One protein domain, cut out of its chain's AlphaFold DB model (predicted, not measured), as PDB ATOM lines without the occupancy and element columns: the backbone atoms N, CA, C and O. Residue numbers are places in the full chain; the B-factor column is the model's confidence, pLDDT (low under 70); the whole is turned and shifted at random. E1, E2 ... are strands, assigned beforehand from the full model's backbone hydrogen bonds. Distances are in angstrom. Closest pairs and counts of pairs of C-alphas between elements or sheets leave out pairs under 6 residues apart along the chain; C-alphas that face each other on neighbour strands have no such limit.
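What this domain is: This is residues 139 to 211 of the 211 residues of a protein of Emticicia sp. TH156 (UniProt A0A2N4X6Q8). Little regular structure is present: one strongly twisted sheet, a fan of six short strands, with unnamed residues 139 to 150 before it. It is a meander, E1 to E6 in order, each strand the antiparallel neighbour of the one before. The class is all strand, with 27 of 73 printed residues in strands; the whole is compact, radius of gyration of the C-alphas 10.8 A, spans 28 by 24 by 23 A.

How they stand to each other: E1, residues 151 to 156, and E2, residues 159 to 163, form a hairpin. Within hydrogen-bond range are N 153 and O 161, 2.9 A. Further hairpins follow with E3, residues 169 to 172 (N 170 and O 162, 2.8 A), E4, residues 179 to 182 (N 180 and O 171, 2.8 A), E5, residues 188 to 192 (N 189 and O 181, 2.7 A), and E6, residues 199 to 201 (N 200 and O 191, 2.8 A). Edge strands E1 and E6 are apart.

Where its parts are: E1 runs 14.4 A from C-alpha 151 at (-18.892, -23.546, 17.993), E2 12.9 A and E5 11.4 A. E6 ends at C-alpha 201 at (-19.086, -4.307, 29.709).

The domain as a whole: The farthest C-alphas, of Lys 142 and Gly 206, are 28.9 A apart. The printed part has no cut and no long link. pLDDT is under 70 at residues 139 to 140, 158 and 175 to 176.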
ATOM      1  N   VAL A 139     -33.872 -14.800  24.839       64.31
ATOM      2  CA  VAL A 139     -33.658 -16.131  24.254       64.31
ATOM      3  C   VAL A 139     -32.296 -16.159  23.542       64.31
ATOM      4  O   VAL A 139     -32.029 -15.264  22.741       64.31
ATOM      5  N   PRO A 140     -31.439 -17.173  23.779       69.75
ATOM      6  CA  PRO A 140     -30.135 -17.263  23.136       69.75
ATOM      7  C   PRO A 140     -30.277 -17.465  21.624       69.75
ATOM      8  O   PRO A 140     -31.009 -18.367  21.193       69.75
ATOM      9  N   PRO A 141     -29.528 -16.716  20.801       73.25
ATOM     10  CA  PRO A 141     -29.556 -16.900  19.360       73.25
ATOM     11  C   PRO A 141     -28.967 -18.266  18.971       73.25
ATOM     12  O   PRO A 141     -28.197 -18.896  19.707       73.25
ATOM     13  N   LYS A 142     -29.347 -18.788  17.799       71.88
ATOM     14  CA  LYS A 142     -28.813 -20.075  17.308       71.88
ATOM     15  C   LYS A 142     -27.323 -19.958  16.963       71.88
ATOM     16  O   LYS A 142     -26.549 -20.855  17.303       71.88
ATOM     17  N   THR A 143     -26.954 -18.831  16.367       76.62
ATOM     18  CA  THR A 143     -25.614 -18.440  15.916       76.62
ATOM     19  C   THR A 143     -25.224 -17.105  16.542       76.62
ATOM     20  O   THR A 143     -26.105 -16.342  16.919       76.62
ATOM     21  N   LEU A 144     -23.926 -16.815  16.625       83.81
ATOM     22  CA  LEU A 144     -23.402 -15.546  17.134       83.81
ATOM     23  C   LEU A 144     -22.681 -14.813  15.993       83.81
ATOM     24  O   LEU A 144     -21.529 -15.153  15.721       83.81
ATOM     25  N   PRO A 145     -23.329 -13.873  15.281       84.81
ATOM     26  CA  PRO A 145     -22.702 -13.182  14.152       84.81
ATOM     27  C   PRO A 145     -21.402 -12.454  14.522       84.81
ATOM     28  O   PRO A 145     -20.448 -12.500  13.748       84.81
ATOM     29  N   GLY A 146     -21.320 -11.894  15.734       89.19
ATOM     30  CA  GLY A 146     -20.117 -11.243  16.266       89.19
ATOM     31  C   GLY A 146     -18.973 -12.208  16.594       89.19
ATOM     32  O   GLY A 146     -17.837 -11.797  16.822       89.19
ATOM     33  N   PHE A 147     -19.257 -13.511  16.592       93.25
ATOM     34  CA  PHE A 147     -18.308 -14.581  16.869       93.25
ATOM     35  C   PHE A 147     -18.443 -15.684  15.807       93.25
ATOM     36  O   PHE A 147     -18.874 -16.796  16.124       93.25
ATOM     37  N   PRO A 148     -18.077 -15.410  14.540       89.75
ATOM     38  CA  PRO A 148     -18.371 -16.301  13.413       89.75
ATOM     39  C   PRO A 148     -17.734 -17.691  13.550       89.75
ATOM     40  O   PRO A 148     -18.294 -18.677  13.074       89.75
ATOM     41  N   ASP A 149     -16.608 -17.788  14.258       91.62
ATOM     42  CA  ASP A 149     -15.901 -19.049  14.502       91.62
ATOM     43  C   ASP A 149     -16.369 -19.786  15.775       91.62
ATOM     44  O   ASP A 149     -15.803 -20.817  16.154       91.62
ATOM     45  N   ALA A 150     -17.377 -19.267  16.486       92.88
ATOM     46  CA  ALA A 150     -17.865 -19.867  17.721       92.88
ATOM     47  C   ALA A 150     -18.671 -21.143  17.453       92.88
ATOM     48  O   ALA A 150     -19.726 -21.147  16.817       92.88
ATOM     49  N   ARG A 151     -18.210 -22.249  18.033       87.12
ATOM     50  CA  ARG A 151     -18.892 -23.546  17.993       87.12
ATOM     51  C   ARG A 151     -19.799 -23.692  19.205       87.12
ATOM     52  O   ARG A 151     -19.344 -23.489  20.326       87.12
ATOM     53  N   ARG A 152     -21.045 -24.128  19.003       84.31
ATOM     54  CA  ARG A 152     -21.946 -24.474  20.113       84.31
ATOM     55  C   ARG A 152     -21.371 -25.642  20.920       84.31
ATOM     56  O   ARG A 152     -20.934 -26.639  20.348       84.31
ATOM     57  N   ASP A 153     -21.387 -25.503  22.237       84.25
ATOM     58  CA  ASP A 153     -20.946 -26.509  23.201       84.25
ATOM     59  C   ASP A 153     -22.113 -26.903  24.123       84.25
ATOM     60  O   ASP A 153     -23.196 -26.306  24.084       84.25
ATOM     61  N   LYS A 154     -21.926 -27.944  24.937       74.62
ATOM     62  CA  LYS A 154     -22.928 -28.366  25.917       74.62
ATOM     63  C   LYS A 154     -23.224 -27.212  26.885       74.62
ATOM     64  O   LYS A 154     -22.282 -26.635  27.434       74.62
ATOM     65  N   PRO A 155     -24.508 -26.892  27.134       72.19
ATOM     66  CA  PRO A 155     -24.873 -25.894  28.127       72.19
ATOM     67  C   PRO A 155     -24.255 -26.211  29.488       72.19
ATOM     68  O   PRO A 155     -24.201 -27.376  29.895       72.19
ATOM     69  N   LYS A 156     -23.828 -25.178  30.216       73.44
ATOM     70  CA  LYS A 156     -23.285 -25.328  31.571       73.44
ATOM     71  C   LYS A 156     -23.957 -24.344  32.510       73.44
ATOM     72  O   LYS A 156     -24.223 -23.208  32.135       73.44
ATOM     73  N   SER A 157     -24.299 -24.816  33.708       71.44
ATOM     74  CA  SER A 157     -25.069 -24.041  34.695       71.44
ATOM     75  C   SER A 157     -26.389 -23.485  34.139       71.44
ATOM     76  O   SER A 157     -26.791 -22.378  34.474       71.44
ATOM     77  N   GLY A 158     -27.040 -24.236  33.241       68.56
ATOM     78  CA  GLY A 158     -28.283 -23.815  32.585       68.56
ATOM     79  C   GLY A 158     -28.107 -22.771  31.481       68.56
ATOM     80  O   GLY A 158     -29.103 -22.321  30.925       68.56
ATOM     81  N   ARG A 159     -26.867 -22.402  31.128       74.44
ATOM     82  CA  ARG A 159     -26.594 -21.374  30.123       74.44
ATOM     83  C   ARG A 159     -26.166 -21.966  28.794       74.44
ATOM     84  O   ARG A 159     -25.317 -22.859  28.757       74.44
ATOM     85  N   ALA A 160     -26.724 -21.443  27.701       81.56
ATOM     86  CA  ALA A 160     -26.225 -21.728  26.363       81.56
ATOM     87  C   ALA A 160     -24.752 -21.314  26.260       81.56
ATOM     88  O   ALA A 160     -24.370 -20.242  26.734       81.56
ATOM     89  N   ARG A 161     -23.937 -22.191  25.668       86.56
ATOM     90  CA  ARG A 161     -22.484 -22.060  25.642       86.56
ATOM     91  C   ARG A 161     -21.931 -22.265  24.238       86.56
ATOM     92  O   ARG A 161     -22.393 -23.136  23.498       86.56
ATOM     93  N   TRP A 162     -20.892 -21.504  23.918       91.19
ATOM     94  CA  TRP A 162     -20.060 -21.687  22.740       91.19
ATOM     95  C   TRP A 162     -18.581 -21.624  23.110       91.19
ATOM     96  O   TRP A 162     -18.201 -21.091  24.151       91.19
ATOM     97  N   VAL A 163     -17.744 -22.182  22.242       94.50
ATOM     98  CA  VAL A 163     -16.290 -22.188  22.386       94.50
ATOM     99  C   VAL A 163     -15.659 -21.716  21.084       94.50
ATOM    100  O   VAL A 163     -15.981 -22.225  20.006       94.50
ATOM    101  N   LEU A 164     -14.759 -20.745  21.196       95.81
ATOM    102  CA  LEU A 164     -13.961 -20.224  20.087       95.81
ATOM    103  C   LEU A 164     -12.740 -21.120  19.805       95.81
ATOM    104  O   LEU A 164     -12.324 -21.896  20.673       95.81
ATOM    105  N   PRO A 165     -12.115 -21.016  18.616       96.06
ATOM    106  CA  PRO A 165     -10.929 -21.807  18.273       96.06
ATOM    107  C   PRO A 165      -9.739 -21.598  19.219       96.06
ATOM    108  O   PRO A 165      -8.978 -22.530  19.464       96.06
ATOM    109  N   ASP A 166      -9.601 -20.398  19.795       93.75
ATOM    110  CA  ASP A 166      -8.570 -20.051  20.785       93.75
ATOM    111  C   ASP A 166      -8.862 -20.600  22.202       93.75
ATOM    112  O   ASP A 166      -8.080 -20.413  23.142       93.75
ATOM    113  N   GLY A 167      -9.985 -21.305  22.359       94.50
ATOM    114  CA  GLY A 167     -10.435 -21.909  23.605       94.50
ATOM    115  C   GLY A 167     -11.166 -20.948  24.539       94.50
ATOM    116  O   GLY A 167     -11.435 -21.329  25.680       94.50
ATOM    117  N   LYS A 168     -11.482 -19.718  24.114       96.44
ATOM    118  CA  LYS A 168     -12.391 -18.847  24.873       96.44
ATOM    119  C   LYS A 168     -13.784 -19.463  24.950       96.44
ATOM    120  O   LYS A 168     -14.241 -20.117  24.015       96.44
ATOM    121  N   ILE A 169     -14.444 -19.226  26.075       96.06
ATOM    122  CA  ILE A 169     -15.786 -19.719  26.373       96.06
ATOM    123  C   ILE A 169     -16.735 -18.528  26.316       96.06
ATOM    124  O   ILE A 169     -16.449 -17.482  26.891       96.06
ATOM    125  N   LEU A 170     -17.856 -18.705  25.635       95.00
ATOM    126  CA  LEU A 170     -18.922 -17.724  25.500       95.00
ATOM    127  C   LEU A 170     -20.174 -18.295  26.162       95.00
ATOM    128  O   LEU A 170     -20.557 -19.427  25.855       95.00
ATOM    129  N   GLU A 171     -20.814 -17.548  27.055       91.38
ATOM    130  CA  GLU A 171     -22.067 -17.954  27.698       91.38
ATOM    131  C   GLU A 171     -23.147 -16.896  27.514       91.38
ATOM    132  O   GLU A 171     -22.889 -15.708  27.651       91.38
ATOM    133  N   TRP A 172     -24.377 -17.326  27.252       88.00
ATOM    134  CA  TRP A 172     -25.496 -16.399  27.112       88.00
ATOM    135  C   TRP A 172     -25.962 -15.856  28.464       88.00
ATOM    136  O   TRP A 172     -26.197 -16.631  29.401       88.00
ATOM    137  N   ASP A 173     -26.106 -14.541  28.591       82.69
ATOM    138  CA  ASP A 173     -26.805 -13.902  29.702       82.69
ATOM    139  C   ASP A 173     -28.290 -13.722  29.367       82.69
ATOM    140  O   ASP A 173     -28.695 -12.864  28.585       82.69
ATOM    141  N   TYR A 174     -29.128 -14.537  30.003       70.38
ATOM    142  CA  TYR A 174     -30.573 -14.486  29.802       70.38
ATOM    143  C   TYR A 174     -31.201 -13.223  30.390       70.38
ATOM    144  O   TYR A 174     -32.311 -12.890  30.005       70.38
ATOM    145  N   GLN A 175     -30.545 -12.528  31.319       67.81
ATOM    146  CA  GLN A 175     -31.091 -11.314  31.926       67.81
ATOM    147  C   GLN A 175     -30.818 -10.077  31.074       67.81
ATOM    148  O   GLN A 175     -31.631  -9.159  31.076       67.81
ATOM    149  N   HIS A 176     -29.694 -10.055  30.353       69.44
ATOM    150  CA  HIS A 176     -29.235  -8.863  29.633       69.44
ATOM    151  C   HIS A 176     -29.217  -9.018  28.110       69.44
ATOM    152  O   HIS A 176     -29.118  -8.015  27.409       69.44
ATOM    153  N   GLY A 177     -29.315 -10.246  27.591       78.50
ATOM    154  CA  GLY A 177     -29.285 -10.501  26.152       78.50
ATOM    155  C   GLY A 177     -27.913 -10.285  25.519       78.50
ATOM    156  O   GLY A 177     -27.832  -9.984  24.331       78.50
ATOM    157  N   ASP A 178     -26.845 -10.422  26.304       86.19
ATOM    158  CA  ASP A 178     -25.460 -10.300  25.864       86.19
ATOM    159  C   ASP A 178     -24.683 -11.615  26.069       86.19
ATOM    160  O   ASP A 178     -25.160 -12.604  26.644       86.19
ATOM    161  N   VAL A 179     -23.478 -11.659  25.505       92.94
ATOM    162  CA  VAL A 179     -22.567 -12.800  25.595       92.94
ATOM    163  C   VAL A 179     -21.525 -12.518  26.668       92.94
ATOM    164  O   VAL A 179     -20.652 -11.675  26.482       92.94
ATOM    165  N   GLU A 180     -21.551 -13.269  27.764       95.00
ATOM    166  CA  GLU A 180     -20.465 -13.257  28.744       95.00
ATOM    167  C   GLU A 180     -19.250 -13.993  28.168       95.00
ATOM    168  O   GLU A 180     -19.309 -15.184  27.837       95.00
ATOM    169  N   VAL A 181     -18.124 -13.290  28.071       95.94
ATOM    170  CA  VAL A 181     -16.883 -13.800  27.489       95.94
ATOM    171  C   VAL A 181     -15.941 -14.243  28.601       95.94
ATOM    172  O   VAL A 181     -15.639 -13.501  29.537       95.94
ATOM    173  N   TYR A 182     -15.400 -15.449  28.481       95.88
ATOM    174  CA  TYR A 182     -14.397 -15.996  29.386       95.88
ATOM    175  C   TYR A 182     -13.172 -16.457  28.602       95.88
ATOM    176  O   TYR A 182     -13.263 -17.004  27.503       95.88
ATOM    177  N   ASN A 183     -11.989 -16.278  29.183       95.62
ATOM    178  CA  ASN A 183     -10.772 -16.820  28.590       95.62
ATOM    179  C   ASN A 183     -10.714 -18.354  28.709       95.62
ATOM    180  O   ASN A 183     -11.495 -18.976  29.426       95.62
ATOM    181  N   ASN A 184      -9.720 -18.977  28.075       93.81
ATOM    182  CA  ASN A 184      -9.496 -20.430  28.131       93.81
ATOM    183  C   ASN A 184      -9.172 -20.987  29.538       93.81
ATOM    184  O   ASN A 184      -9.077 -22.204  29.744       93.81
ATOM    185  N   LYS A 185      -8.978 -20.114  30.535       92.75
ATOM    186  CA  LYS A 185      -8.850 -20.460  31.956       92.75
ATOM    187  C   LYS A 185     -10.173 -20.327  32.713       92.75
ATOM    188  O   LYS A 185     -10.184 -20.594  33.909       92.75
ATOM    189  N   GLY A 186     -11.256 -19.953  32.035       93.00
ATOM    190  CA  GLY A 186     -12.566 -19.714  32.624       93.00
ATOM    191  C   GLY A 186     -12.656 -18.390  33.379       93.00
ATOM    192  O   GLY A 186     -13.588 -18.220  34.151       93.00
ATOM    193  N   LYS A 187     -11.713 -17.451  33.219       94.69
ATOM    194  CA  LYS A 187     -11.816 -16.127  33.858       94.69
ATOM    195  C   LYS A 187     -12.628 -15.184  32.989       94.69
ATOM    196  O   LYS A 187     -12.380 -15.106  31.787       94.69
ATOM    197  N   HIS A 188     -13.533 -14.452  33.621       95.88
ATOM    198  CA  HIS A 188     -14.392 -13.486  32.958       95.88
ATOM    199  C   HIS A 188     -13.580 -12.360  32.305       95.88
ATOM    200  O   HIS A 188     -12.581 -11.905  32.864       95.88
ATOM    201  N   GLN A 189     -13.966 -11.972  31.094       95.19
ATOM    202  CA  GLN A 189     -13.329 -10.942  30.267       95.19
ATOM    203  C   GLN A 189     -14.283  -9.777  29.956       95.19
ATOM    204  O   GLN A 189     -13.850  -8.817  29.334       95.19
ATOM    205  N   GLY A 190     -15.532  -9.840  30.422       93.69
ATOM    206  CA  GLY A 190     -16.567  -8.847  30.155       93.69
ATOM    207  C   GLY A 190     -17.721  -9.443  29.355       93.69
ATOM    208  O   GLY A 190     -17.717 -10.637  29.044       93.69
ATOM    209  N   SER A 191     -18.661  -8.581  28.992       93.56
ATOM    210  CA  SER A 191     -19.836  -8.934  28.192       93.56
ATOM    211  C   SER A 191     -19.716  -8.309  26.807       93.56
ATOM    212  O   SER A 191     -19.169  -7.211  26.673       93.56
ATOM    213  N   ALA A 192     -20.201  -9.003  25.784       93.00
ATOM    214  CA  ALA A 192     -20.119  -8.586  24.393       93.00
ATOM    215  C   ALA A 192     -21.477  -8.658  23.696       93.00
ATOM    216  O   ALA A 192     -22.314  -9.504  24.019       93.00
ATOM    217  N   ASP A 193     -21.668  -7.790  22.711       89.25
ATOM    218  CA  ASP A 193     -22.824  -7.826  21.825       89.25
ATOM    219  C   ASP A 193     -22.789  -9.103  20.951       89.25
ATOM    220  O   ASP A 193     -21.738  -9.441  20.395       89.25
ATOM    221  N   PRO A 194     -23.898  -9.860  20.838       86.62
ATOM    222  CA  PRO A 194     -23.918 -11.114  20.083       86.62
ATOM    223  C   PRO A 194     -23.770 -10.935  18.568       86.62
ATOM    224  O   PRO A 194     -23.298 -11.861  17.897       86.62
ATOM    225  N   ASP A 195     -24.169  -9.784  18.029       85.19
ATOM    226  CA  ASP A 195     -24.215  -9.499  16.599       85.19
ATOM    227  C   ASP A 195     -22.921  -8.838  16.111       85.19
ATOM    228  O   ASP A 195     -22.443  -9.166  15.024       85.19
ATOM    229  N   THR A 196     -22.320  -7.954  16.911       81.00
ATOM    230  CA  THR A 196     -21.078  -7.249  16.541       81.00
ATOM    231  C   THR A 196     -19.823  -7.853  17.166       81.00
ATOM    232  O   THR A 196     -18.737  -7.725  16.602       81.00
ATOM    233  N   GLY A 197     -19.949  -8.524  18.316       90.38
ATOM    234  CA  GLY A 197     -18.816  -9.027  19.097       90.38
ATOM    235  C   GLY A 197     -18.082  -7.934  19.881       90.38
ATOM    236  O   GLY A 197     -17.065  -8.215  20.521       90.38
ATOM    237  N   GLU A 198     -18.572  -6.691  19.848       89.44
ATOM    238  CA  GLU A 198     -17.991  -5.577  20.593       89.44
ATOM    239  C   GLU A 198     -18.235  -5.742  22.095       89.44
ATOM    240  O   GLU A 198     -19.331  -6.088  22.534       89.44
ATOM    241  N   MET A 199     -17.204  -5.479  22.900       92.75
ATOM    242  CA  MET A 199     -17.310  -5.545  24.357       92.75
ATOM    243  C   MET A 199     -18.151  -4.372  24.868       92.75
ATOM    244  O   MET A 199     -17.767  -3.214  24.710       92.75
ATOM    245  N   THR A 200     -19.273  -4.669  25.515       89.06
ATOM    246  CA  THR A 200     -20.205  -3.677  26.072       89.06
ATOM    247  C   THR A 200     -19.971  -3.426  27.559       89.06
ATOM    248  O   THR A 200     -20.320  -2.362  28.070       89.06
ATOM    249  N   LYS A 201     -19.370  -4.391  28.269       89.25
ATOM    250  CA  LYS A 201     -19.086  -4.307  29.709       89.25
ATOM    251  C   LYS A 201     -17.682  -4.799  30.028       89.25
ATOM    252  O   LYS A 201     -17.164  -5.722  29.399       89.25
ATOM    253  N   GLU A 202     -17.087  -4.206  31.057       91.31
ATOM    254  CA  GLU A 202     -15.744  -4.550  31.519       91.31
ATOM    255  C   GLU A 202     -15.677  -5.906  32.258       91.31
ATOM    256  O   GLU A 202     -16.676  -6.389  32.807       91.31
ATOM    257  N   PRO A 203     -14.487  -6.535  32.329       91.94
ATOM    258  CA  PRO A 203     -14.286  -7.739  33.120       91.94
ATOM    259  C   PRO A 203     -14.579  -7.519  34.609       91.94
ATOM    260  O   PRO A 203     -13.872  -6.790  35.297       91.94
ATOM    261  N   VAL A 204     -15.553  -8.252  35.147       88.56
ATOM    262  CA  VAL A 204     -15.768  -8.362  36.601       88.56
ATOM    263  C   VAL A 204     -14.684  -9.245  37.256       88.56
ATOM    264  O   VAL A 204     -14.648 -10.454  36.984       88.56
ATOM    265  N   PRO A 205     -13.817  -8.707  38.141       85.69
ATOM    266  CA  PRO A 205     -12.776  -9.489  38.808       85.69
ATOM    267  C   PRO A 205     -13.357 -10.615  39.674       85.69
ATOM    268  O   PRO A 205     -14.373 -10.452  40.339       85.69
ATOM    269  N   GLY A 206     -12.705 -11.780  39.673       83.06
ATOM    270  CA  GLY A 206     -13.125 -12.945  40.467       83.06
ATOM    271  C   GLY A 206     -14.265 -13.777  39.861       83.06
ATOM    272  O   GLY A 206     -14.426 -14.936  40.241       83.06
ATOM    273  N   ARG A 207     -15.001 -13.255  38.869       86.69
ATOM    274  CA  ARG A 207     -16.015 -14.028  38.135       86.69
ATOM    275  C   ARG A 207     -15.336 -15.089  37.263       86.69
ATOM    276  O   ARG A 207     -14.428 -14.794  36.481       86.69
ATOM    277  N   THR A 208     -15.773 -16.340  37.404       90.94
ATOM    278  CA  THR A 208     -15.235 -17.474  36.643       90.94
ATOM    279  C   THR A 208     -16.337 -18.409  36.159       90.94
ATOM    280  O   THR A 208     -17.436 -18.414  36.706       90.94
ATOM    281  N   THR A 209     -16.029 -19.198  35.133       87.06
ATOM    282  CA  THR A 209     -16.848 -20.317  34.672       87.06
ATOM    283  C   THR A 209     -16.028 -21.602  34.655       87.06
ATOM    284  O   THR A 209     -14.800 -21.591  34.520       87.06
ATOM    285  N   GLN A 210     -16.712 -22.731  34.803       83.62
ATOM    286  CA  GLN A 210     -16.081 -24.037  34.692       83.62
ATOM    287  C   GLN A 210     -15.773 -24.345  33.226       83.62
ATOM    288  O   GLN A 210     -16.633 -24.163  32.362       83.62
ATOM    289  N   LYS A 211     -14.582 -24.888  32.970       76.12
ATOM    290  CA  LYS A 211     -14.205 -25.402  31.649       76.12
ATOM    291  C   LYS A 211     -15.113 -26.549  31.237       76.12
ATOM    292  O   LYS A 211     -15.441 -27.380  32.117       76.12
TER     293      LYS A 211